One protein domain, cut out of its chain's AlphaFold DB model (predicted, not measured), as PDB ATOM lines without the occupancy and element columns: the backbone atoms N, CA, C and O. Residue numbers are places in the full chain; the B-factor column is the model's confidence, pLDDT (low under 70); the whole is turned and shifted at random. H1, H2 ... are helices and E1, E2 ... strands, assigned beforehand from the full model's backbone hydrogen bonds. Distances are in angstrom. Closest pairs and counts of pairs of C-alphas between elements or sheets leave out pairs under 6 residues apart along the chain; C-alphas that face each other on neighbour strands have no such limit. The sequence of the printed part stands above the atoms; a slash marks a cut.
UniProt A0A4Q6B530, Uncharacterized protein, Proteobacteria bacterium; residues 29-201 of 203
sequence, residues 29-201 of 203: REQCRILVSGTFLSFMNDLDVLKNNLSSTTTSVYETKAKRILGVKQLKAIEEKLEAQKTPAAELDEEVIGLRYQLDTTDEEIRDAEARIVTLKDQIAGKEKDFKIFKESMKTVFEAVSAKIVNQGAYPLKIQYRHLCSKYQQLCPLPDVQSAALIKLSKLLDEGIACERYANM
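AT A GLANCE: This is residues 29 to 201 of the 203 residues of an uncharacterized protein of Proteobacteria bacterium (UniProt A0A4Q6B530). Two very long helices, H1 and H2, lie side by side as a helical hairpin, with a small head where H1 begins and H2 ends. In the head, the short helices H3 and H4 pack on one side of the long pair and the strand hairpin E1 and E2 sits on the other; at the far end residues 83 to 88 stick out. The printed part has 173 residues, with four named helices and two named strands in the order H1 H2 E1 E2 H3 H4; it is mostly helix, and the sheet E1 - E2 is antiparallel. The whole is extended, a rod spanning 95 by 31 by 19 A, with a radius of gyration of the C-alphas of 28.5 A.

HOW THE PARTS SIT: Start with H1, residues 29 to 85, and H2, residues 90 to 138: they touch, closest at the C-alphas of Val 61 and Ile 110, 6.0 A, at a shallow tilt of 20 degrees, opposite ways. Next find E1, residues 142 to 146, and E2, residues 157 to 161, with N 143 and O 160 2.9 A apart, within hydrogen-bond range. The closest C-alphas of H1 and E2 are those of Ser 37 and Ile 159, 5.5 A. H3, residues 176 to 186, touches H2 at its residues 134 to 138 alone, closest at C-alphas 137 and 185, 5.9 A. H4, residues 193 to 199, forms a helical hairpin with H3, closest at C-alphas 179 and 199, 4.5 A. H4 touches H1 at residues 29 to 33 alone, at a steep tilt of 53 degrees, closest at C-alphas 32 and 195, 4.7 A. H2 and H4 are apart. In H1, H2, H3 and H4 every O i to N i+4 pair is within hydrogen-bond range.

IN THESE COORDINATES: Find C-alpha 29 at (17.542, -25.028, -32.581); from there H1 runs 84.1 A to C-alpha 85 at (-46.139, 26.107, -52.519). H2 returns over 71.5 A, E1 and E2 each measure 13.3 A, H3 15.3 A, and H4 9.7 A, ending at C-alpha 199 at (22.165, -20.120, -27.259).

THE WHOLE: Look for the two farthest C-alphas at Thr 87 and Gln 169, 95.8 A apart. The printed part has no cut, and the link from E2 to H3 is long, with 14 residues. The model's pLDDT is under 70 at residues 86 to 88, 152 to 153 and 167 to 170.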
ATOM      1  N   ARG A  29      17.262 -25.884 -31.433       89.44
ATOM      2  CA  ARG A  29      17.542 -25.028 -32.581       89.44
ATOM      3  C   ARG A  29      16.311 -24.924 -33.469       89.44
ATOM      4  O   ARG A  29      15.917 -23.815 -33.830       89.44
ATOM      5  N   GLU A  30      15.686 -26.041 -33.819       88.94
ATOM      6  CA  GLU A  30      14.500 -26.018 -34.673       88.94
ATOM      7  C   GLU A  30      13.285 -25.430 -33.948       88.94
ATOM      8  O   GLU A  30      12.584 -24.594 -34.517       88.94
ATOM      9  N   GLN A  31      13.090 -25.751 -32.668       91.31
ATOM     10  CA  GLN A  31      12.043 -25.129 -31.850       91.31
ATOM     11  C   GLN A  31      12.198 -23.609 -31.767       91.31
ATOM     12  O   GLN A  31      11.237 -22.876 -31.997       91.31
ATOM     13  N   CYS A  32      13.413 -23.118 -31.509       93.31
ATOM     14  CA  CYS A  32      13.681 -21.685 -31.500       93.31
ATOM     15  C   CYS A  32      13.398 -21.042 -32.867       93.31
ATOM     16  O   CYS A  32      12.785 -19.975 -32.943       93.31
ATOM     17  N   ARG A  33      13.779 -21.702 -33.970       93.56
ATOM     18  CA  ARG A  33      13.492 -21.213 -35.327       93.56
ATOM     19  C   ARG A  33      11.993 -21.107 -35.573       93.56
ATOM     20  O   ARG A  33      11.550 -20.108 -36.140       93.56
ATOM     21  N   ILE A  34      11.226 -22.124 -35.182       92.81
ATOM     22  CA  ILE A  34       9.765 -22.146 -35.315       92.81
ATOM     23  C   ILE A  34       9.154 -21.001 -34.512       92.81
ATOM     24  O   ILE A  34       8.339 -20.269 -35.063       92.81
ATOM     25  N   LEU A  35       9.604 -20.789 -33.274       94.94
ATOM     26  CA  LEU A  35       9.118 -19.709 -32.419       94.94
ATOM     27  C   LEU A  35       9.376 -18.329 -33.041       94.94
ATOM     28  O   LEU A  35       8.440 -17.560 -33.242       94.94
ATOM     29  N   VAL A  36      10.618 -18.045 -33.449       96.25
ATOM     30  CA  VAL A  36      10.972 -16.774 -34.109       96.25
ATOM     31  C   VAL A  36      10.197 -16.594 -35.419       96.25
ATOM     32  O   VAL A  36       9.737 -15.491 -35.712       96.25
ATOM     33  N   SER A  37      10.014 -17.669 -36.194       95.25
ATOM     34  CA  SER A  37       9.192 -17.646 -37.413       95.25
ATOM     35  C   SER A  37       7.737 -17.309 -37.098       95.25
ATOM     36  O   SER A  37       7.155 -16.464 -37.769       95.25
ATOM     37  N   GLY A  38       7.158 -17.947 -36.081       94.94
ATOM     38  CA  GLY A  38       5.781 -17.733 -35.648       94.94
ATOM     39  C   GLY A  38       5.548 -16.291 -35.217       94.94
ATOM     40  O   GLY A  38       4.649 -15.640 -35.743       94.94
ATOM     41  N   THR A  39       6.414 -15.750 -34.356       96.62
ATOM     42  CA  THR A  39       6.347 -14.346 -33.927       96.62
ATOM     43  C   THR A  39       6.495 -13.384 -35.108       96.62
ATOM     44  O   THR A  39       5.725 -12.432 -35.227       96.62
ATOM     45  N   PHE A  40       7.430 -13.643 -36.030       96.56
ATOM     46  CA  PHE A  40       7.603 -12.825 -37.235       96.56
ATOM     47  C   PHE A  40       6.340 -12.798 -38.105       96.56
ATOM     48  O   PHE A  40       5.897 -11.730 -38.528       96.56
ATOM     49  N   LEU A  41       5.756 -13.970 -38.368       94.81
ATOM     50  CA  LEU A  41       4.539 -14.099 -39.170       94.81
ATOM     51  C   LEU A  41       3.333 -13.477 -38.457       94.81
ATOM     52  O   LEU A  41       2.505 -12.859 -39.117       94.81
ATOM     53  N   SER A  42       3.261 -13.571 -37.127       95.50
ATOM     54  CA  SER A  42       2.223 -12.913 -36.329       95.50
ATOM     55  C   SER A  42       2.260 -11.397 -36.499       95.50
ATOM     56  O   SER A  42       1.219 -10.799 -36.742       95.50
ATOM     57  N   PHE A  43       3.442 -10.768 -36.455       96.62
ATOM     58  CA  PHE A  43       3.562  -9.327 -36.712       96.62
ATOM     59  C   PHE A  43       3.052  -8.935 -38.100       96.62
ATOM     60  O   PHE A  43       2.393  -7.907 -38.247       96.62
ATOM     61  N   MET A  44       3.373  -9.732 -39.120       96.00
ATOM     62  CA  MET A  44       2.909  -9.466 -40.480       96.00
ATOM     63  C   MET A  44       1.392  -9.608 -40.596       96.00
ATOM     64  O   MET A  44       0.744  -8.702 -41.115       96.00
ATOM     65  N   ASN A  45       0.833 -10.685 -40.042       96.19
ATOM     66  CA  ASN A  45      -0.609 -10.922 -40.030       96.19
ATOM     67  C   ASN A  45      -1.357  -9.797 -39.298       96.19
ATOM     68  O   ASN A  45      -2.326  -9.265 -39.837       96.19
ATOM     69  N   ASP A  46      -0.893  -9.398 -38.108       96.94
ATOM     70  CA  ASP A  46      -1.474  -8.292 -37.336       96.94
ATOM     71  C   ASP A  46      -1.509  -7.003 -38.169       96.94
ATOM     72  O   ASP A  46      -2.531  -6.316 -38.235       96.94
ATOM     73  N   LEU A  47      -0.392  -6.672 -38.825       97.62
ATOM     74  CA  LEU A  47      -0.286  -5.476 -39.660       97.62
ATOM     75  C   LEU A  47      -1.209  -5.535 -40.877       97.62
ATOM     76  O   LEU A  47      -1.835  -4.525 -41.196       97.62
ATOM     77  N   ASP A  48      -1.317  -6.684 -41.539       96.75
ATOM     78  CA  ASP A  48      -2.204  -6.853 -42.688       96.75
ATOM     79  C   ASP A  48      -3.673  -6.731 -42.273       96.75
ATOM     80  O   ASP A  48      -4.437  -6.019 -42.926       96.75
ATOM     81  N   VAL A  49      -4.069  -7.332 -41.146       97.44
ATOM     82  CA  VAL A  49      -5.421  -7.181 -40.585       97.44
ATOM     83  C   VAL A  49      -5.717  -5.713 -40.280       97.44
ATOM     84  O   VAL A  49      -6.755  -5.197 -40.697       97.44
ATOM     85  N   LEU A  50      -4.804  -5.008 -39.608       98.25
ATOM     86  CA  LEU A  50      -4.982  -3.590 -39.292       98.25
ATOM     87  C   LEU A  50      -5.078  -2.722 -40.555       98.25
ATOM     88  O   LEU A  50      -5.947  -1.852 -40.636       98.25
ATOM     89  N   LYS A  51      -4.234  -2.967 -41.564       98.06
ATOM     90  CA  LYS A  51      -4.248  -2.233 -42.841       98.06
ATOM     91  C   LYS A  51      -5.519  -2.501 -43.644       98.06
ATOM     92  O   LYS A  51      -6.099  -1.563 -44.189       98.06
ATOM     93  N   ASN A  52      -5.994  -3.743 -43.662       97.81
ATOM     94  CA  ASN A  52      -7.259  -4.108 -44.297       97.81
ATOM     95  C   ASN A  52      -8.449  -3.445 -43.591       97.81
ATOM     96  O   ASN A  52      -9.307  -2.864 -44.256       97.81
ATOM     97  N   ASN A  53      -8.461  -3.440 -42.255       97.75
ATOM     98  CA  ASN A  53      -9.477  -2.746 -41.464       97.75
ATOM     99  C   ASN A  53      -9.468  -1.234 -41.722       97.75
ATOM    100  O   ASN A  53     -10.532  -0.633 -41.879       97.75
ATOM    101  N   LEU A  54      -8.285  -0.618 -41.804       98.19
ATOM    102  CA  LEU A  54      -8.134   0.798 -42.139       98.19
ATOM    103  C   LEU A  54      -8.686   1.098 -43.534       98.19
ATOM    104  O   LEU A  54      -9.449   2.051 -43.691       98.19
ATOM    105  N   SER A  55      -8.330   0.283 -44.528       97.88
ATOM    106  CA  SER A  55      -8.814   0.421 -45.904       97.88
ATOM    107  C   SER A  55     -10.340   0.306 -45.973       97.88
ATOM    108  O   SER A  55     -11.006   1.213 -46.465       97.88
ATOM    109  N   SER A  56     -10.909  -0.748 -45.379       97.44
ATOM    110  CA  SER A  56     -12.358  -0.978 -45.347       97.44
ATOM    111  C   SER A  56     -13.113   0.151 -44.640       97.44
ATOM    112  O   SER A  56     -14.092   0.666 -45.182       97.44
ATOM    113  N   THR A  57     -12.622   0.603 -43.481       96.69
ATOM    114  CA  THR A  57     -13.234   1.717 -42.735       96.69
ATOM    115  C   THR A  57     -13.163   3.013 -43.541       96.69
ATOM    116  O   THR A  57     -14.141   3.750 -43.620       96.69
ATOM    117  N   THR A  58     -12.033   3.277 -44.198       97.31
ATOM    118  CA  THR A  58     -11.847   4.468 -45.037       97.31
ATOM    119  C   THR A  58     -12.818   4.482 -46.217       97.31
ATOM    120  O   THR A  58     -13.450   5.506 -46.474       97.31
ATOM    121  N   THR A  59     -12.984   3.353 -46.908       97.25
ATOM    122  CA  THR A  59     -13.961   3.217 -47.998       97.25
ATOM    123  C   THR A  59     -15.381   3.466 -47.502       97.25
ATOM    124  O   THR A  59     -16.093   4.280 -48.087       97.25
ATOM    125  N   SER A  60     -15.765   2.851 -46.379       95.25
ATOM    126  CA  SER A  60     -17.086   3.057 -45.776       95.25
ATOM    127  C   SER A  60     -17.340   4.528 -45.425       95.25
ATOM    128  O   SER A  60     -18.418   5.035 -45.720       95.25
ATOM    129  N   VAL A  61     -16.348   5.253 -44.892       97.25
ATOM    130  CA  VAL A  61     -16.475   6.698 -44.621       97.25
ATOM    131  C   VAL A  61     -16.739   7.491 -45.898       97.25
ATOM    132  O   VAL A  61     -17.589   8.381 -45.897       97.25
ATOM    133  N   TYR A  62     -16.038   7.195 -46.995       96.88
ATOM    134  CA  TYR A  62     -16.276   7.887 -48.265       96.88
ATOM    135  C   TYR A  62     -17.678   7.617 -48.818       96.88
ATOM    136  O   TYR A  62     -18.337   8.548 -49.284       96.88
ATOM    137  N   GLU A  63     -18.158   6.379 -48.723       96.19
ATOM    138  CA  GLU A  63     -19.517   6.015 -49.127       96.19
ATOM    139  C   GLU A  63     -20.572   6.729 -48.273       96.19
ATOM    140  O   GLU A  63     -21.519   7.306 -48.814       96.19
ATOM    141  N   THR A  64     -20.395   6.768 -46.952       95.50
ATOM    142  CA  THR A  64     -21.306   7.464 -46.033       95.50
ATOM    143  C   THR A  64     -21.292   8.977 -46.269       95.50
ATOM    144  O   THR A  64     -22.352   9.599 -46.359       95.50
ATOM    145  N   LYS A  65     -20.122   9.582 -46.511       97.12
ATOM    146  CA  LYS A  65     -20.018  10.994 -46.923       97.12
ATOM    147  C   LYS A  65     -20.739  11.268 -48.242       97.12
ATOM    148  O   LYS A  65     -21.397  12.301 -48.375       97.12
ATOM    149  N   ALA A  66     -20.659  10.359 -49.212       96.75
ATOM    150  CA  ALA A  66     -21.394  10.491 -50.466       96.75
ATOM    151  C   ALA A  66     -22.916  10.434 -50.240       96.75
ATOM    152  O   ALA A  66     -23.635  11.288 -50.763       96.75
ATOM    153  N   LYS A  67     -23.404   9.499 -49.409       94.50
ATOM    154  CA  LYS A  67     -24.823   9.425 -49.006       94.50
ATOM    155  C   LYS A  67     -25.284  10.718 -48.341       94.50
ATOM    156  O   LYS A  67     -26.318  11.258 -48.727       94.50
ATOM    157  N   ARG A  68     -24.479  11.273 -47.430       96.12
ATOM    158  CA  ARG A  68     -24.753  12.563 -46.787       96.12
ATOM    159  C   ARG A  68     -24.931  13.688 -47.806       96.12
ATOM    160  O   ARG A  68     -25.890  14.446 -47.730       96.12
ATOM    161  N   ILE A  69     -24.027  13.804 -48.782       96.25
ATOM    162  CA  ILE A  69     -24.113  14.836 -49.830       96.25
ATOM    163  C   ILE A  69     -25.412  14.695 -50.635       96.25
ATOM    164  O   ILE A  69     -26.038  15.701 -50.969       96.25
ATOM    165  N   LEU A  70     -25.822  13.464 -50.952       95.50
ATOM    166  CA  LEU A  70     -27.088  13.208 -51.640       95.50
ATOM    167  C   LEU A  70     -28.293  13.592 -50.771       95.50
ATOM    168  O   LEU A  70     -29.178  14.284 -51.270       95.50
ATOM    169  N   GLY A  71     -28.286  13.238 -49.483       94.25
ATOM    170  CA  GLY A  71     -29.338  13.620 -48.536       94.25
ATOM    171  C   GLY A  71     -29.474  15.138 -48.381       94.25
ATOM    172  O   GLY A  71     -30.577  15.668 -48.434       94.25
ATOM    173  N   VAL A  72     -28.358  15.875 -48.317       95.75
ATOM    174  CA  VAL A  72     -28.374  17.352 -48.280       95.75
ATOM    175  C   VAL A  72     -28.992  17.941 -49.552       95.75
ATOM    176  O   VAL A  72     -29.749  18.908 -49.483       95.75
ATOM    177  N   LYS A  73     -28.698  17.366 -50.725       95.31
ATOM    178  CA  LYS A  73     -29.320  17.801 -51.985       95.31
ATOM    179  C   LYS A  73     -30.827  17.538 -52.000       95.31
ATOM    180  O   LYS A  73     -31.568  18.384 -52.489       95.31
ATOM    181  N   GLN A  74     -31.266  16.390 -51.483       93.38
ATOM    182  CA  GLN A  74     -32.686  16.049 -51.368       93.38
ATOM    183  C   GLN A  74     -33.413  17.005 -50.422       93.38
ATOM    184  O   GLN A  74     -34.430  17.571 -50.813       93.38
ATOM    185  N   LEU A  75     -32.840  17.252 -49.239       92.81
ATOM    186  CA  LEU A  75     -33.374  18.196 -48.260       92.81
ATOM    187  C   LEU A  75     -33.585  19.577 -48.889       92.81
ATOM    188  O   LEU A  75     -34.690  20.108 -48.850       92.81
ATOM    189  N   LYS A  76     -32.560  20.108 -49.566       93.06
ATOM    190  CA  LYS A  76     -32.646  21.410 -50.238       93.06
ATOM    191  C   LYS A  76     -33.748  21.450 -51.303       93.06
ATOM    192  O   LYS A  76     -34.470  22.434 -51.405       93.06
ATOM    193  N   ALA A  77     -33.891  20.385 -52.091       90.69
ATOM    194  CA  ALA A  77     -34.924  20.310 -53.121       90.69
ATOM    195  C   ALA A  77     -36.349  20.272 -52.537       90.69
ATOM    196  O   ALA A  77     -37.279  20.765 -53.173       90.69
ATOM    197  N   ILE A  78     -36.537  19.682 -51.354       89.00
ATOM    198  CA  ILE A  78     -37.831  19.663 -50.657       89.00
ATOM    199  C   ILE A  78     -38.120  21.027 -50.027       89.00
ATOM    200  O   ILE A  78     -39.221  21.544 -50.201       89.00
ATOM    201  N   GLU A  79     -37.126  21.651 -49.391       88.25
ATOM    202  CA  GLU A  79     -37.243  23.010 -48.843       88.25
ATOM    203  C   GLU A  79     -37.624  24.025 -49.942       88.25
ATOM    204  O   GLU A  79     -38.547  24.816 -49.763       88.25
ATOM    205  N   GLU A  80     -37.010  23.944 -51.128       88.94
ATOM    206  CA  GLU A  80     -37.368  24.787 -52.282       88.94
ATOM    207  C   GLU A  80     -38.819  24.565 -52.761       88.94
ATOM    208  O   GLU A  80     -39.496  25.517 -53.157       88.94
ATOM    209  N   LYS A  81     -39.330  23.325 -52.713       86.44
ATOM    210  CA  LYS A  81     -40.734  23.021 -53.054       86.44
ATOM    211  C   LYS A  81     -41.710  23.587 -52.027       86.44
ATOM    212  O   LYS A  81     -42.762  24.091 -52.423       86.44
ATOM    213  N   LEU A  82     -41.372  23.495 -50.742       84.06
ATOM    214  CA  LEU A  82     -42.191  24.008 -49.646       84.06
ATOM    215  C   LEU A  82     -42.356  25.532 -49.762       84.06
ATOM    216  O   LEU A  82     -43.478  26.040 -49.753       84.06
ATOM    217  N   GLU A  83     -41.252  26.248 -49.998       84.38
ATOM    218  CA  GLU A  83     -41.246  27.699 -50.236       84.38
ATOM    219  C   GLU A  83     -42.078  28.092 -51.469       84.38
ATOM    220  O   GLU A  83     -42.821  29.079 -51.458       84.38
ATOM    221  N   ALA A  84     -42.008  27.296 -52.541       85.44
ATOM    222  CA  ALA A  84     -42.772  27.547 -53.760       85.44
ATOM    223  C   ALA A  84     -44.288  27.348 -53.580       85.44
ATOM    224  O   ALA A  84     -45.071  28.054 -54.220       85.44
ATOM    225  N   GLN A  85     -44.719  26.415 -52.722       80.44
ATOM    226  CA  GLN A  85     -46.139  26.107 -52.519       80.44
ATOM    227  C   GLN A  85     -46.880  27.117 -51.634       80.44
ATOM    228  O   GLN A  85     -48.110  27.119 -51.664       80.44
ATOM    229  N   LYS A  86     -46.186  27.997 -50.891       67.25
ATOM    230  CA  LYS A  86     -46.754  29.091 -50.058       67.25
ATOM    231  C   LYS A  86     -47.905  28.698 -49.106       67.25
ATOM    232  O   LYS A  86     -48.555  29.573 -48.537       67.25
ATOM    233  N   THR A  87     -48.150  27.406 -48.913       59.47
ATOM    234  CA  THR A  87     -49.180  26.838 -48.040       59.47
ATOM    235  C   THR A  87     -48.559  25.644 -47.314       59.47
ATOM    236  O   THR A  87     -47.845  24.885 -47.969       59.47
ATOM    237  N   PRO A  88     -48.787  25.461 -45.999       61.94
ATOM    238  CA  PRO A  88     -48.157  24.378 -45.249       61.94
ATOM    239  C   PRO A  88     -48.611  23.020 -45.787       61.94
ATOM    240  O   PRO A  88     -49.796  22.687 -45.721       61.94
ATOM    241  N   ALA A  89     -47.671  22.244 -46.317       73.62
ATOM    242  CA  ALA A  89     -47.889  20.852 -46.669       73.62
ATOM    243  C   ALA A  89     -47.297  20.003 -45.541       73.62
ATOM    244  O   ALA A  89     -46.096  19.757 -45.523       73.62
ATOM    245  N   ALA A  90     -48.142  19.579 -44.596       77.62
ATOM    246  CA  ALA A  90     -47.711  18.821 -43.417       77.62
ATOM    247  C   ALA A  90     -46.859  17.583 -43.776       77.62
ATOM    248  O   ALA A  90     -45.904  17.271 -43.074       77.62
ATOM    249  N   GLU A  91     -47.146  16.934 -44.909       75.94
ATOM    250  CA  GLU A  91     -46.361  15.804 -45.427       75.94
ATOM    251  C   GLU A  91     -44.915  16.193 -45.796       75.94
ATOM    252  O   GLU A  91     -43.987  15.431 -45.533       75.94
ATOM    253  N   LEU A  92     -44.699  17.387 -46.364       78.69
ATOM    254  CA  LEU A  92     -43.358  17.881 -46.706       78.69
ATOM    255  C   LEU A  92     -42.576  18.296 -45.452       78.69
ATOM    256  O   LEU A  92     -41.365  18.092 -45.398       78.69
ATOM    257  N   ASP A  93     -43.255  18.839 -44.439       83.06
ATOM    258  CA  ASP A  93     -42.632  19.178 -43.154       83.06
ATOM    259  C   ASP A  93     -42.145  17.918 -42.417       83.06
ATOM    260  O   ASP A  93     -41.023  17.889 -41.902       83.06
ATOM    261  N   GLU A  94     -42.945  16.846 -42.410       85.12
ATOM    262  CA  GLU A  94     -42.536  15.548 -41.859       85.12
ATOM    263  C   GLU A  94     -41.352  14.940 -42.629       85.12
ATOM    264  O   GLU A  94     -40.409  14.437 -42.011       85.12
ATOM    265  N   GLU A  95     -41.347  15.035 -43.963       87.12
ATOM    266  CA  GLU A  95     -40.239  14.561 -44.803       87.12
ATOM    267  C   GLU A  95     -38.933  15.327 -44.512       87.12
ATOM    268  O   GLU A  95     -37.870  14.717 -44.368       87.12
ATOM    269  N   VAL A  96     -39.009  16.653 -44.344       89.38
ATOM    270  CA  VAL A  96     -37.872  17.508 -43.959       89.38
ATOM    271  C   VAL A  96     -37.312  17.102 -42.598       89.38
ATOM    272  O   VAL A  96     -36.096  16.953 -42.454       89.38
ATOM    273  N   ILE A  97     -38.174  16.904 -41.596       90.12
ATOM    274  CA  ILE A  97     -37.756  16.482 -40.252       90.12
ATOM    275  C   ILE A  97     -37.089  15.103 -40.310       90.12
ATOM    276  O   ILE A  97     -36.010  14.919 -39.741       90.12
ATOM    277  N   GLY A  98     -37.684  14.156 -41.038       92.25
ATOM    278  CA  GLY A  98     -37.135  12.815 -41.218       92.25
ATOM    279  C   GLY A  98     -35.756  12.825 -41.880       92.25
ATOM    280  O   GLY A  98     -34.832  12.171 -41.395       92.25
ATOM    281  N   LEU A  99     -35.582  13.610 -42.946       93.06
ATOM    282  CA  LEU A  99     -34.295  13.746 -43.633       93.06
ATOM    283  C   LEU A  99     -33.234  14.427 -42.769       93.06
ATOM    284  O   LEU A  99     -32.081  14.001 -42.788       93.06
ATOM    285  N   ARG A 100     -33.598  15.452 -41.991       93.81
ATOM    286  CA  ARG A 100     -32.669  16.092 -41.045       93.81
ATOM    287  C   ARG A 100     -32.174  15.098 -40.001       93.81
ATOM    288  O   ARG A 100     -30.969  14.973 -39.825       93.81
ATOM    289  N   TYR A 101     -33.074  14.311 -39.419       94.88
ATOM    290  CA  TYR A 101     -32.698  13.261 -38.473       94.88
ATOM    291  C   TYR A 101     -31.757  12.208 -39.092       94.88
ATOM    292  O   TYR A 101     -30.774  11.794 -38.474       94.88
ATOM    293  N   GLN A 102     -32.019  11.790 -40.336       94.50
ATOM    294  CA  GLN A 102     -31.132  10.872 -41.061       94.50
ATOM    295  C   GLN A 102     -29.752  11.484 -41.326       94.50
ATOM    296  O   GLN A 102     -28.742  10.788 -41.209       94.50
ATOM    297  N   LEU A 103     -29.694  12.771 -41.680       96.12
ATOM    298  CA  LEU A 103     -28.437  13.488 -41.888       96.12
ATOM    299  C   LEU A 103     -27.638  13.616 -40.591       96.12
ATOM    300  O   LEU A 103     -26.440  13.347 -40.620       96.12
ATOM    301  N   ASP A 104     -28.292  13.935 -39.475       96.00
ATOM    302  CA  ASP A 104     -27.648  14.017 -38.161       96.00
ATOM    303  C   ASP A 104     -27.068  12.655 -37.750       96.00
ATOM    304  O   ASP A 104     -25.903  12.563 -37.369       96.00
ATOM    305  N   THR A 105     -27.831  11.572 -37.942       95.75
ATOM    306  CA  THR A 105     -27.351  10.197 -37.701       95.75
ATOM    307  C   THR A 105     -26.143   9.868 -38.586       95.75
ATOM    308  O   THR A 105     -25.146   9.319 -38.126       95.75
ATOM    309  N   THR A 106     -26.201  10.249 -39.865       95.94
ATOM    310  CA  THR A 106     -25.099  10.044 -40.818       95.94
ATOM    311  C   THR A 106     -23.845  10.824 -40.401       95.94
ATOM    312  O   THR A 106     -22.727  10.339 -40.577       95.94
ATOM    313  N   ASP A 107     -24.006  12.028 -39.850       96.75
ATOM    314  CA  ASP A 107     -22.901  12.841 -39.340       96.75
ATOM    315  C   ASP A 107     -22.228  12.214 -38.118       96.75
ATOM    316  O   ASP A 107     -20.995  12.209 -38.025       96.75
ATOM    317  N   GLU A 108     -23.011  11.624 -37.217       96.88
ATOM    318  CA  GLU A 108     -22.479  10.857 -36.091       96.88
ATOM    319  C   GLU A 108     -21.695   9.626 -36.565       96.88
ATOM    320  O   GLU A 108     -20.552   9.437 -36.146       96.88
ATOM    321  N   GLU A 109     -22.242   8.855 -37.510       96.00
ATOM    322  CA  GLU A 109     -21.559   7.697 -38.102       96.00
ATOM    323  C   GLU A 109     -20.223   8.080 -38.757       96.00
ATOM    324  O   GLU A 109     -19.218   7.381 -38.590       96.00
ATOM    325  N   ILE A 110     -20.186   9.201 -39.491       97.25
ATOM    326  CA  ILE A 110     -18.956   9.714 -40.108       97.25
ATOM    327  C   ILE A 110     -17.927  10.048 -39.030       97.25
ATOM    328  O   ILE A 110     -16.775   9.625 -39.143       97.25
ATOM    329  N   ARG A 111     -18.328  10.783 -37.987       97.69
ATOM    330  CA  ARG A 111     -17.428  11.209 -36.908       97.69
ATOM    331  C   ARG A 111     -16.830  10.013 -36.168       97.69
ATOM    332  O   ARG A 111     -15.621   9.979 -35.929       97.69
ATOM    333  N   ASP A 112     -17.648   9.019 -35.846       97.31
ATOM    334  CA  ASP A 112     -17.205   7.824 -35.127       97.31
ATOM    335  C   ASP A 112     -16.250   6.980 -35.981       97.31
ATOM    336  O   ASP A 112     -15.211   6.503 -35.507       97.31
ATOM    337  N   ALA A 113     -16.544   6.843 -37.274       96.81
ATOM    338  CA  ALA A 113     -15.676   6.135 -38.203       96.81
ATOM    339  C   ALA A 113     -14.349   6.880 -38.452       96.81
ATOM    340  O   ALA A 113     -13.296   6.243 -38.544       96.81
ATOM    341  N   GLU A 114     -14.350   8.214 -38.490       97.75
ATOM    342  CA  GLU A 114     -13.127   9.024 -38.553       97.75
ATOM    343  C   GLU A 114     -12.260   8.858 -37.298       97.75
ATOM    344  O   GLU A 114     -11.045   8.665 -37.411       97.75
ATOM    345  N   ALA A 115     -12.864   8.836 -36.106       97.88
ATOM    346  CA  ALA A 115     -12.149   8.547 -34.862       97.88
ATOM    347  C   ALA A 115     -11.531   7.135 -34.871       97.88
ATOM    348  O   ALA A 115     -10.379   6.932 -34.457       97.88
ATOM    349  N   ARG A 116     -12.253   6.150 -35.418       97.19
ATOM    350  CA  ARG A 116     -11.741   4.787 -35.606       97.19
ATOM    351  C   ARG A 116     -10.561   4.738 -36.580       97.19
ATOM    352  O   ARG A 116      -9.606   4.007 -36.323       97.19
ATOM    353  N   ILE A 117     -10.581   5.524 -37.658       98.19
ATOM    354  CA  ILE A 117      -9.457   5.639 -38.604       98.19
ATOM    355  C   ILE A 117      -8.193   6.142 -37.900       98.19
ATOM    356  O   ILE A 117      -7.117   5.588 -38.129       98.19
ATOM    357  N   VAL A 118      -8.303   7.165 -37.048       98.31
ATOM    358  CA  VAL A 118      -7.162   7.679 -36.268       98.31
ATOM    359  C   VAL A 118      -6.602   6.578 -35.367       98.31
ATOM    360  O   VAL A 118      -5.412   6.281 -35.426       98.31
ATOM    361  N   THR A 119      -7.477   5.886 -34.639       98.25
ATOM    362  CA  THR A 119      -7.084   4.783 -33.748       98.25
ATOM    363  C   THR A 119      -6.359   3.662 -34.503       98.25
ATOM    364  O   THR A 119      -5.322   3.176 -34.055       98.25
ATOM    365  N   LEU A 120      -6.863   3.265 -35.678       98.38
ATOM    366  CA  LEU A 120      -6.227   2.243 -36.517       98.38
ATOM    367  C   LEU A 120      -4.844   2.685 -37.016       98.38
ATOM    368  O   LEU A 120      -3.921   1.873 -37.045       98.38
ATOM    369  N   LYS A 121      -4.673   3.961 -37.386       98.38
ATOM    370  CA  LYS A 121      -3.367   4.501 -37.796       98.38
ATOM    371  C   LYS A 121      -2.350   4.445 -36.660       98.38
ATOM    372  O   LYS A 121      -1.220   4.018 -36.895       98.38
ATOM    373  N   ASP A 122      -2.756   4.802 -35.447       98.25
ATOM    374  CA  ASP A 122      -1.881   4.748 -34.274       98.25
ATOM    375  C   ASP A 122      -1.490   3.304 -33.928       98.25
ATOM    376  O   ASP A 122      -0.318   3.019 -33.673       98.25
ATOM    377  N   GLN A 123      -2.440   2.364 -34.007       98.25
ATOM    378  CA  GLN A 123      -2.171   0.933 -33.830       98.25
ATOM    379  C   GLN A 123      -1.184   0.393 -34.873       98.25
ATOM    380  O   GLN A 123      -0.257  -0.337 -34.515       98.25
ATOM    381  N   ILE A 124      -1.345   0.769 -36.147       98.44
ATOM    382  CA  ILE A 124      -0.409   0.400 -37.219       98.44
ATOM    383  C   ILE A 124       0.979   0.962 -36.921       98.44
ATOM    384  O   ILE A 124       1.949   0.211 -36.957       98.44
ATOM    385  N   ALA A 125       1.090   2.249 -36.579       98.44
ATOM    386  CA  ALA A 125       2.374   2.879 -36.287       98.44
ATOM    387  C   ALA A 125       3.089   2.210 -35.099       98.44
ATOM    388  O   ALA A 125       4.294   1.947 -35.164       98.44
ATOM    389  N   GLY A 126       2.346   1.885 -34.035       98.25
ATOM    390  CA  GLY A 126       2.854   1.125 -32.894       98.25
ATOM    391  C   GLY A 126       3.372  -0.254 -33.306       98.25
ATOM    392  O   GLY A 126       4.533  -0.581 -33.061       98.25
ATOM    393  N   LYS A 127       2.559  -1.032 -34.029       97.94
ATOM    394  CA  LYS A 127       2.948  -2.372 -34.493       97.94
ATOM    395  C   LYS A 127       4.108  -2.355 -35.486       97.94
ATOM    396  O   LYS A 127       4.968  -3.228 -35.416       97.94
ATOM    397  N   GLU A 128       4.192  -1.373 -36.384       98.31
ATOM    398  CA  GLU A 128       5.322  -1.231 -37.312       98.31
ATOM    399  C   GLU A 128       6.626  -0.918 -36.572       98.31
ATOM    400  O   GLU A 128       7.685  -1.449 -36.927       98.31
ATOM    401  N   LYS A 129       6.556  -0.094 -35.519       98.25
ATOM    402  CA  LYS A 129       7.695   0.188 -34.642       98.25
ATOM    403  C   LYS A 129       8.160  -1.078 -33.922       98.25
ATOM    404  O   LYS A 129       9.351  -1.391 -33.984       98.25
ATOM    405  N   ASP A 130       7.246  -1.818 -33.303       97.25
ATOM    406  CA  ASP A 130       7.570  -3.054 -32.583       97.25
ATOM    407  C   ASP A 130       8.133  -4.114 -33.533       97.25
ATOM    408  O   ASP A 130       9.176  -4.717 -33.264       97.25
ATOM    409  N   PHE A 131       7.529  -4.265 -34.713       97.44
ATOM    410  CA  PHE A 131       8.020  -5.187 -35.727       97.44
ATOM    411  C   PHE A 131       9.412  -4.793 -36.235       97.44
ATOM    412  O   PHE A 131      10.255  -5.654 -36.488       97.44
ATOM    413  N   LYS A 132       9.705  -3.492 -36.370       97.69
ATOM    414  CA  LYS A 132      11.052  -3.016 -36.713       97.69
ATOM    415  C   LYS A 132      12.067  -3.390 -35.632       97.69
ATOM    416  O   LYS A 132      13.132  -3.893 -35.978       97.69
ATOM    417  N   ILE A 133      11.739  -3.193 -34.355       96.94
ATOM    418  CA  ILE A 133      12.605  -3.578 -33.229       96.94
ATOM    419  C   ILE A 133      12.863  -5.088 -33.246       96.94
ATOM    420  O   ILE A 133      14.014  -5.519 -33.140       96.94
ATOM    421  N   PHE A 134      11.816  -5.892 -33.445       97.19
ATOM    422  CA  PHE A 134      11.929  -7.344 -33.541       97.19
ATOM    423  C   PHE A 134      12.829  -7.776 -34.709       97.19
ATOM    424  O   PHE A 134      13.762  -8.557 -34.517       97.19
ATOM    425  N   LYS A 135      12.619  -7.204 -35.904       97.06
ATOM    426  CA  LYS A 135      13.439  -7.470 -37.098       97.06
ATOM    427  C   LYS A 135      14.915  -7.168 -36.884       97.06
ATOM    428  O   LYS A 135      15.758  -7.981 -37.255       97.06
ATOM    429  N   GLU A 136      15.235  -6.020 -36.293       96.75
ATOM    430  CA  GLU A 136      16.628  -5.676 -36.000       96.75
ATOM    431  C   GLU A 136      17.227  -6.619 -34.948       96.75
ATOM    432  O   GLU A 136      18.360  -7.070 -35.105       96.75
ATOM    433  N   SER A 137      16.446  -7.005 -33.934       95.00
ATOM    434  CA  SER A 137      16.889  -7.925 -32.878       95.00
ATOM    435  C   SER A 137      17.184  -9.333 -33.403       95.00
ATOM    436  O   SER A 137      18.138  -9.971 -32.959       95.00
ATOM    437  N   MET A 138      16.412  -9.823 -34.377       95.75
ATOM    438  CA  MET A 138      16.649 -11.143 -34.971       95.75
ATOM    439  C   MET A 138      17.752 -11.148 -36.037       95.75
ATOM    440  O   MET A 138      18.318 -12.206 -36.309       95.75
ATOM    441  N   LYS A 139      18.085  -9.997 -36.641       96.19
ATOM    442  CA  LYS A 139      18.951  -9.898 -37.829       96.19
ATOM    443  C   LYS A 139      20.347 -10.479 -37.630       96.19
ATOM    444  O   LYS A 139      20.947 -10.913 -38.605       96.19
ATOM    445  N   THR A 140      20.878 -10.496 -36.411       96.31
ATOM    446  CA  THR A 140      22.203 -11.074 -36.132       96.31
ATOM    447  C   THR A 140      22.219 -12.598 -36.264       96.31
ATOM    448  O   THR A 140      23.224 -13.161 -36.691       96.31
ATOM    449  N   VAL A 141      21.115 -13.268 -35.925       95.69
ATOM    450  CA  VAL A 141      21.035 -14.739 -35.835       95.69
ATOM    451  C   VAL A 141      20.248 -15.329 -37.002       95.69
ATOM    452  O   VAL A 141      20.573 -16.406 -37.503       95.69
ATOM    453  N   PHE A 142      19.240 -14.603 -37.470       96.88
ATOM    454  CA  PHE A 142      18.275 -15.061 -38.454       96.88
ATOM    455  C   PHE A 142      18.203 -14.140 -39.667       96.88
ATOM    456  O   PHE A 142      18.567 -12.960 -39.645       96.88
ATOM    457  N   GLU A 143      17.658 -14.694 -40.738       95.62
ATOM    458  CA  GLU A 143      17.251 -13.963 -41.924       95.62
ATOM    459  C   GLU A 143      15.926 -14.485 -42.470       95.62
ATOM    460  O   GLU A 143      15.634 -15.681 -42.412       95.62
ATOM    461  N   ALA A 144      15.130 -13.565 -43.011       94.56
ATOM    462  CA  ALA A 144      13.969 -13.896 -43.817       94.56
ATOM    463  C   ALA A 144      14.424 -14.087 -45.265       94.56
ATOM    464  O   ALA A 144      14.995 -13.172 -45.861       94.56
ATOM    465  N   VAL A 145      14.173 -15.262 -45.833       92.75
ATOM    466  CA  VAL A 145      14.506 -15.579 -47.228       92.75
ATOM    467  C   VAL A 145      13.265 -15.988 -47.994       92.75
ATOM    468  O   VAL A 145      12.337 -16.551 -47.417       92.75
ATOM    469  N   SER A 146      13.263 -15.742 -49.302       88.88
ATOM    470  CA  SER A 146      12.146 -16.142 -50.153       88.88
ATOM    471  C   SER A 146      11.971 -17.666 -50.172       88.88
ATOM    472  O   SER A 146      12.939 -18.426 -50.295       88.88
ATOM    473  N   ALA A 147      10.725 -18.116 -50.051       85.81
ATOM    474  CA  ALA A 147      10.343 -19.515 -50.175       85.81
ATOM    475  C   ALA A 147       9.884 -19.807 -51.614       85.81
ATOM    476  O   ALA A 147       8.968 -19.169 -52.121       85.81
ATOM    477  N   LYS A 148      10.524 -20.787 -52.273       78.94
ATOM    478  CA  LYS A 148      10.251 -21.153 -53.680       78.94
ATOM    479  C   LYS A 148       8.887 -21.816 -53.904       78.94
ATOM    480  O   LYS A 148       8.402 -21.823 -55.027       78.94
ATOM    481  N   ILE A 149       8.306 -22.414 -52.865       73.62
ATOM    482  CA  ILE A 149       7.016 -23.102 -52.914       73.62
ATOM    483  C   ILE A 149       6.230 -22.629 -51.699       73.62
ATOM    484  O   ILE A 149       6.664 -22.853 -50.569       73.62
ATOM    485  N   VAL A 150       5.100 -21.973 -51.938       73.38
ATOM    486  CA  VAL A 150       4.157 -21.579 -50.892       73.38
ATOM    487  C   VAL A 150       2.742 -21.946 -51.298       73.38
ATOM    488  O   VAL A 150       2.381 -21.868 -52.471       73.38
ATOM    489  N   ASN A 151       1.952 -22.364 -50.313       74.44
ATOM    490  CA  ASN A 151       0.516 -22.540 -50.484       74.44
ATOM    491  C   ASN A 151      -0.139 -21.170 -50.719       74.44
ATOM    492  O   ASN A 151       0.375 -20.144 -50.265       74.44
ATOM    493  N   GLN A 152      -1.278 -21.143 -51.416       67.94
ATOM    494  CA  GLN A 152      -2.037 -19.906 -51.611       67.94
ATOM    495  C   GLN A 152      -2.368 -19.259 -50.256       67.94
ATOM    496  O   GLN A 152      -2.804 -19.942 -49.333       67.94
ATOM    497  N   GLY A 153      -2.132 -17.950 -50.137       68.75
ATOM    498  CA  GLY A 153      -2.380 -17.185 -48.909       68.75
ATOM    499  C   GLY A 153      -1.261 -17.225 -47.860       68.75
ATOM    500  O   GLY A 153      -1.350 -16.498 -46.878       68.75
ATOM    501  N   ALA A 154      -0.196 -18.013 -48.053       81.38
ATOM    502  CA  ALA A 154       0.979 -17.976 -47.180       81.38
ATOM    503  C   ALA A 154       1.997 -16.927 -47.652       81.38
ATOM    504  O   ALA A 154       2.192 -16.726 -48.855       81.38
ATOM    505  N   TYR A 155       2.704 -16.293 -46.713       86.44
ATOM    506  CA  TYR A 155       3.795 -15.391 -47.071       86.44
ATOM    507  C   TYR A 155       4.915 -16.156 -47.797       86.44
ATOM    508  O   TYR A 155       5.341 -17.206 -47.309       86.44
ATOM    509  N   PRO A 156       5.449 -15.634 -48.921       89.19
ATOM    510  CA  PRO A 156       6.490 -16.280 -49.727       89.19
ATOM    511  C   PRO A 156       7.881 -16.173 -49.085       89.19
ATOM    512  O   PRO A 156       8.870 -15.875 -49.759       89.19
ATOM    513  N   LEU A 157       7.972 -16.393 -47.775       91.75
ATOM    514  CA  LEU A 157       9.196 -16.290 -46.995       91.75
ATOM    515  C   LEU A 157       9.297 -17.397 -45.949       91.75
ATOM    516  O   LEU A 157       8.305 -17.959 -45.495       91.75
ATOM    517  N   LYS A 158      10.527 -17.675 -45.531       90.94
ATOM    518  CA  LYS A 158      10.843 -18.499 -44.367       90.94
ATOM    519  C   LYS A 158      11.939 -17.829 -43.552       90.94
ATOM    520  O   LYS A 158      12.813 -17.169 -44.117       90.94
ATOM    521  N   ILE A 159      11.923 -18.039 -42.240       94.00
ATOM    522  CA  ILE A 159      13.020 -17.622 -41.369       94.00
ATOM    523  C   ILE A 159      14.019 -18.769 -41.243       94.00
ATOM    524  O   ILE A 159      13.649 -19.909 -40.935       94.00
ATOM    525  N   GLN A 160      15.290 -18.463 -41.487       92.44
ATOM    526  CA  GLN A 160      16.401 -19.401 -41.356       92.44
ATOM    527  C   GLN A 160      17.555 -18.789 -40.564       92.44
ATOM    528  O   GLN A 160      17.696 -17.569 -40.491       92.44
ATOM    529  N   TYR A 161      18.379 -19.649 -39.971       92.88
ATOM    530  CA  TYR A 161      19.612 -19.234 -39.311       92.88
ATOM    531  C   TYR A 161      20.619 -18.698 -40.327       92.88
ATOM    532  O   TYR A 161      20.792 -19.279 -41.397       92.88
ATOM    533  N   ARG A 162      21.331 -17.632 -39.954       93.44
ATOM    534  CA  ARG A 162      22.515 -17.159 -40.686       93.44
ATOM    535  C   ARG A 162      23.715 -18.070 -40.476       93.44
ATOM    536  O   ARG A 162      24.539 -18.216 -41.373       93.44
ATOM    537  N   HIS A 163      23.832 -18.662 -39.287       88.12
ATOM    538  CA  HIS A 163      24.866 -19.648 -39.014       88.12
ATOM    539  C   HIS A 163      24.585 -20.931 -39.800       88.12
ATOM    540  O   HIS A 163      23.577 -21.613 -39.589       88.12
ATOM    541  N   LEU A 164      25.485 -21.232 -40.734       83.38
ATOM    542  CA  LEU A 164      25.430 -22.438 -41.538       83.38
ATOM    543  C   LEU A 164      25.886 -23.622 -40.687       83.38
ATOM    544  O   LEU A 164      27.041 -23.688 -40.282       83.38
ATOM    545  N   CYS A 165      24.982 -24.574 -40.482       80.62
ATOM    546  CA  CYS A 165      25.305 -25.878 -39.923       80.62
ATOM    547  C   CYS A 165      24.915 -26.973 -40.893       80.62
ATOM    548  O   CYS A 165      23.915 -26.861 -41.611       80.62
ATOM    549  N   SER A 166      25.713 -28.040 -40.911       72.81
ATOM    550  CA  SER A 166      25.403 -29.191 -41.746       72.81
ATOM    551  C   SER A 166      24.126 -29.874 -41.248       72.81
ATOM    552  O   SER A 166      23.855 -29.934 -40.051       72.81
ATOM    553  N   LYS A 167      23.330 -30.405 -42.183       60.47
ATOM    554  CA  LYS A 167      22.043 -31.070 -41.903       60.47
ATOM    555  C   LYS A 167      22.173 -32.282 -40.961       60.47
ATOM    556  O   LYS A 167      21.175 -32.718 -40.403       60.47
ATOM    557  N   TYR A 168      23.382 -32.821 -40.813       61.41
ATOM    558  CA  TYR A 168      23.674 -34.046 -40.065       61.41
ATOM    559  C   TYR A 168      24.458 -33.795 -38.772       61.41
ATOM    560  O   TYR A 168      24.845 -34.748 -38.101       61.41
ATOM    561  N   GLN A 169      24.717 -32.533 -38.416       67.88
ATOM    562  CA  GLN A 169      25.414 -32.213 -37.177       67.88
ATOM    563  C   GLN A 169      24.429 -32.210 -36.011       67.88
ATOM    564  O   GLN A 169      23.533 -31.372 -35.963       67.88
ATOM    565  N   GLN A 170      24.623 -33.130 -35.067       64.31
ATOM    566  CA  GLN A 170      23.833 -33.182 -33.832       64.31
ATOM    567  C   GLN A 170      24.086 -31.963 -32.930       64.31
ATOM    568  O   GLN A 170      23.195 -31.542 -32.204       64.31
ATOM    569  N   LEU A 171      25.278 -31.359 -33.017       73.56
ATOM    570  CA  LEU A 171      25.648 -30.150 -32.284       73.56
ATOM    571  C   LEU A 171      26.033 -29.036 -33.258       73.56
ATOM    572  O   LEU A 171      26.953 -29.179 -34.064       73.56
ATOM    573  N   CYS A 172      25.319 -27.919 -33.162       85.06
ATOM    574  CA  CYS A 172      25.492 -26.723 -33.985       85.06
ATOM    575  C   CYS A 172      25.630 -25.491 -33.069       85.06
ATOM    576  O   CYS A 172      24.694 -24.689 -32.974       85.06
ATOM    577  N   PRO A 173      26.741 -25.372 -32.321       88.69
ATOM    578  CA  PRO A 173      26.938 -24.271 -31.386       88.69
ATOM    579  C   PRO A 173      27.032 -22.939 -32.135       88.69
ATOM    580  O   PRO A 173      27.715 -22.824 -33.153       88.69
ATOM    581  N   LEU A 174      26.338 -21.919 -31.629       91.00
ATOM    582  CA  LEU A 174      26.382 -20.581 -32.212       91.00
ATOM    583  C   LEU A 174      27.694 -19.870 -31.844       91.00
ATOM    584  O   LEU A 174      28.142 -19.985 -30.704       91.00
ATOM    585  N   PRO A 175      28.268 -19.049 -32.745       92.75
ATOM    586  CA  PRO A 175      29.331 -18.119 -32.374       92.75
ATOM    587  C   PRO A 175      28.887 -17.194 -31.233       92.75
ATOM    588  O   PRO A 175      27.726 -16.777 -31.215       92.75
ATOM    589  N   ASP A 176      29.806 -16.789 -30.353       93.19
ATOM    590  CA  ASP A 176      29.507 -15.997 -29.144       93.19
ATOM    591  C   ASP A 176      28.613 -14.776 -29.409       93.19
ATOM    592  O   ASP A 176      27.654 -14.514 -28.684       93.19
ATOM    593  N   VAL A 177      28.877 -14.051 -30.502       94.31
ATOM    594  CA  VAL A 177      28.089 -12.876 -30.905       94.31
ATOM    595  C   VAL A 177      26.636 -13.250 -31.225       94.31
ATOM    596  O   VAL A 177      25.713 -12.528 -30.852       94.31
ATOM    597  N   GLN A 178      26.421 -14.376 -31.909       94.62
ATOM    598  CA  GLN A 178      25.083 -14.856 -32.257       94.62
ATOM    599  C   GLN A 178      24.373 -15.471 -31.050       94.62
ATOM    600  O   GLN A 178      23.186 -15.221 -30.872       94.62
ATOM    601  N   SER A 179      25.089 -16.200 -30.191       94.56
ATOM    602  CA  SER A 179      24.555 -16.707 -28.923       94.56
ATOM    603  C   SER A 179      24.063 -15.557 -28.031       94.56
ATOM    604  O   SER A 179      22.897 -15.528 -27.632       94.56
ATOM    605  N   ALA A 180      24.892 -14.532 -27.814       95.75
ATOM    606  CA  ALA A 180      24.519 -13.365 -27.018       95.75
ATOM    607  C   ALA A 180      23.334 -12.590 -27.621       95.75
ATOM    608  O   ALA A 180      22.475 -12.095 -26.887       95.75
ATOM    609  N   ALA A 181      23.267 -12.478 -28.952       96.31
ATOM    610  CA  ALA A 181      22.121 -11.884 -29.634       96.31
ATOM    611  C   ALA A 181      20.850 -12.733 -29.468       96.31
ATOM    612  O   ALA A 181      19.778 -12.177 -29.231       96.31
ATOM    613  N   LEU A 182      20.964 -14.062 -29.516       96.06
ATOM    614  CA  LEU A 182      19.836 -14.970 -29.337       96.06
ATOM    615  C   LEU A 182      19.256 -14.908 -27.916       96.06
ATOM    616  O   LEU A 182      18.039 -14.902 -27.767       96.06
ATOM    617  N   ILE A 183      20.102 -14.762 -26.891       96.19
ATOM    618  CA  ILE A 183      19.671 -14.537 -25.493       96.19
ATOM    619  C   ILE A 183      18.935 -13.198 -25.334       96.19
ATOM    620  O   ILE A 183      18.059 -13.048 -24.489       96.19
ATOM    621  N   LYS A 184      19.293 -12.173 -26.115       96.25
ATOM    622  CA  LYS A 184      18.543 -10.906 -26.106       96.25
ATOM    623  C   LYS A 184      17.204 -11.060 -26.818       96.25
ATOM    624  O   LYS A 184      16.203 -10.553 -26.321       96.25
ATOM    625  N   LEU A 185      17.193 -11.763 -27.950       96.38
ATOM    626  CA  LEU A 185      15.985 -12.039 -28.720       96.38
ATOM    627  C   LEU A 185      14.986 -12.894 -27.933       96.38
ATOM    628  O   LEU A 185      13.797 -12.616 -28.010       96.38
ATOM    629  N   SER A 186      15.441 -13.884 -27.155       96.06
ATOM    630  CA  SER A 186      14.557 -14.767 -26.379       96.06
ATOM    631  C   SER A 186      13.650 -14.007 -25.418       96.06
ATOM    632  O   SER A 186      12.499 -14.383 -25.244       96.06
ATOM    633  N   LYS A 187      14.134 -12.894 -24.860       95.44
ATOM    634  CA  LYS A 187      13.375 -12.026 -23.948       95.44
ATOM    635  C   LYS A 187      12.244 -11.257 -24.628       95.44
ATOM    636  O   LYS A 187      11.416 -10.675 -23.939       95.44
ATOM    637  N   LEU A 188      12.244 -11.206 -25.960       93.69
ATOM    638  CA  LEU A 188      11.182 -10.610 -26.771       93.69
ATOM    639  C   LEU A 188      10.151 -11.651 -27.235       93.69
ATOM    640  O   LEU A 188       9.228 -11.297 -27.962       93.69
ATOM    641  N   LEU A 189      10.340 -12.925 -26.881       94.50
ATOM    642  CA  LEU A 189       9.461 -14.032 -27.247       94.50
ATOM    643  C   LEU A 189       8.701 -14.496 -26.002       94.50
ATOM    644  O   LEU A 189       9.311 -14.681 -24.951       94.50
ATOM    645  N   ASP A 190       7.402 -14.768 -26.138       87.75
ATOM    646  CA  ASP A 190       6.560 -15.222 -25.019       87.75
ATOM    647  C   ASP A 190       7.032 -16.570 -24.427       87.75
ATOM    648  O   ASP A 190       6.859 -16.827 -23.238       87.75
ATOM    649  N   GLU A 191       7.709 -17.407 -25.227       88.75
ATOM    650  CA  GLU A 191       8.245 -18.721 -24.831       88.75
ATOM    651  C   GLU A 191       9.730 -18.898 -25.217       88.75
ATOM    652  O   GLU A 191      10.156 -19.924 -25.750       88.75
ATOM    653  N   GLY A 192      10.562 -17.887 -24.947       90.88
ATOM    654  CA  GLY A 192      11.968 -17.828 -25.377       90.88
ATOM    655  C   GLY A 192      12.916 -18.938 -24.881       90.88
ATOM    656  O   GLY A 192      14.074 -18.970 -25.301       90.88
ATOM    657  N   ILE A 193      12.461 -19.870 -24.037       93.19
ATOM    658  CA  ILE A 193      13.290 -20.902 -23.383       93.19
ATOM    659  C   ILE A 193      14.034 -21.776 -24.401       93.19
ATOM    660  O   ILE A 193      15.207 -22.089 -24.201       93.19
ATOM    661  N   ALA A 194      13.391 -22.164 -25.509       91.69
ATOM    662  CA  ALA A 194      14.051 -22.964 -26.545       91.69
ATOM    663  C   ALA A 194      15.244 -22.216 -27.166       91.69
ATOM    664  O   ALA A 194      16.304 -22.799 -27.393       91.69
ATOM    665  N   CYS A 195      15.095 -20.905 -27.375       94.12
ATOM    666  CA  CYS A 195      16.160 -20.047 -27.879       94.12
ATOM    667  C   CYS A 195      17.284 -19.854 -26.858       94.12
ATOM    668  O   CYS A 195      18.452 -19.880 -27.235       94.12
ATOM    669  N   GLU A 196      16.959 -19.727 -25.570       94.62
ATOM    670  CA  GLU A 196      17.965 -19.647 -24.504       94.62
ATOM    671  C   GLU A 196      18.760 -20.941 -24.370       94.62
ATOM    672  O   GLU A 196      19.985 -20.906 -24.264       94.62
ATOM    673  N   ARG A 197      18.085 -22.095 -24.416       92.69
ATOM    674  CA  ARG A 197      18.748 -23.403 -24.402       92.69
ATOM    675  C   ARG A 197      19.694 -23.542 -25.585       92.69
ATOM    676  O   ARG A 197      20.852 -23.893 -25.381       92.69
ATOM    677  N   TYR A 198      19.231 -23.196 -26.787       92.06
ATOM    678  CA  TYR A 198      20.067 -23.264 -27.979       92.06
ATOM    679  C   TYR A 198      21.270 -22.311 -27.905       92.06
ATOM    680  O   TYR A 198      22.388 -22.704 -28.226       92.06
ATOM    681  N   ALA A 199      21.078 -21.084 -27.414       92.88
ATOM    682  CA  ALA A 199      22.165 -20.120 -27.259       92.88
ATOM    683  C   ALA A 199      23.259 -20.600 -26.291       92.88
ATOM    684  O   ALA A 199      24.431 -20.279 -26.483       92.88
ATOM    685  N   ASN A 200      22.891 -21.369 -25.266       92.25
ATOM    686  CA  ASN A 200      23.818 -21.879 -24.259       92.25
ATOM    687  C   ASN A 200      24.477 -23.217 -24.637       92.25
ATOM    688  O   ASN A 200      25.297 -23.719 -23.865       92.25
ATOM    689  N   MET A 201      24.159 -23.795 -25.803       87.81
ATOM    690  CA  MET A 201      24.853 -24.983 -26.296       87.81
ATOM    691  C   MET A 201      26.312 -24.645 -26.606       87.81
ATOM    692  O   MET A 201      26.603 -23.875 -27.521       87.81
TER     693      MET A 201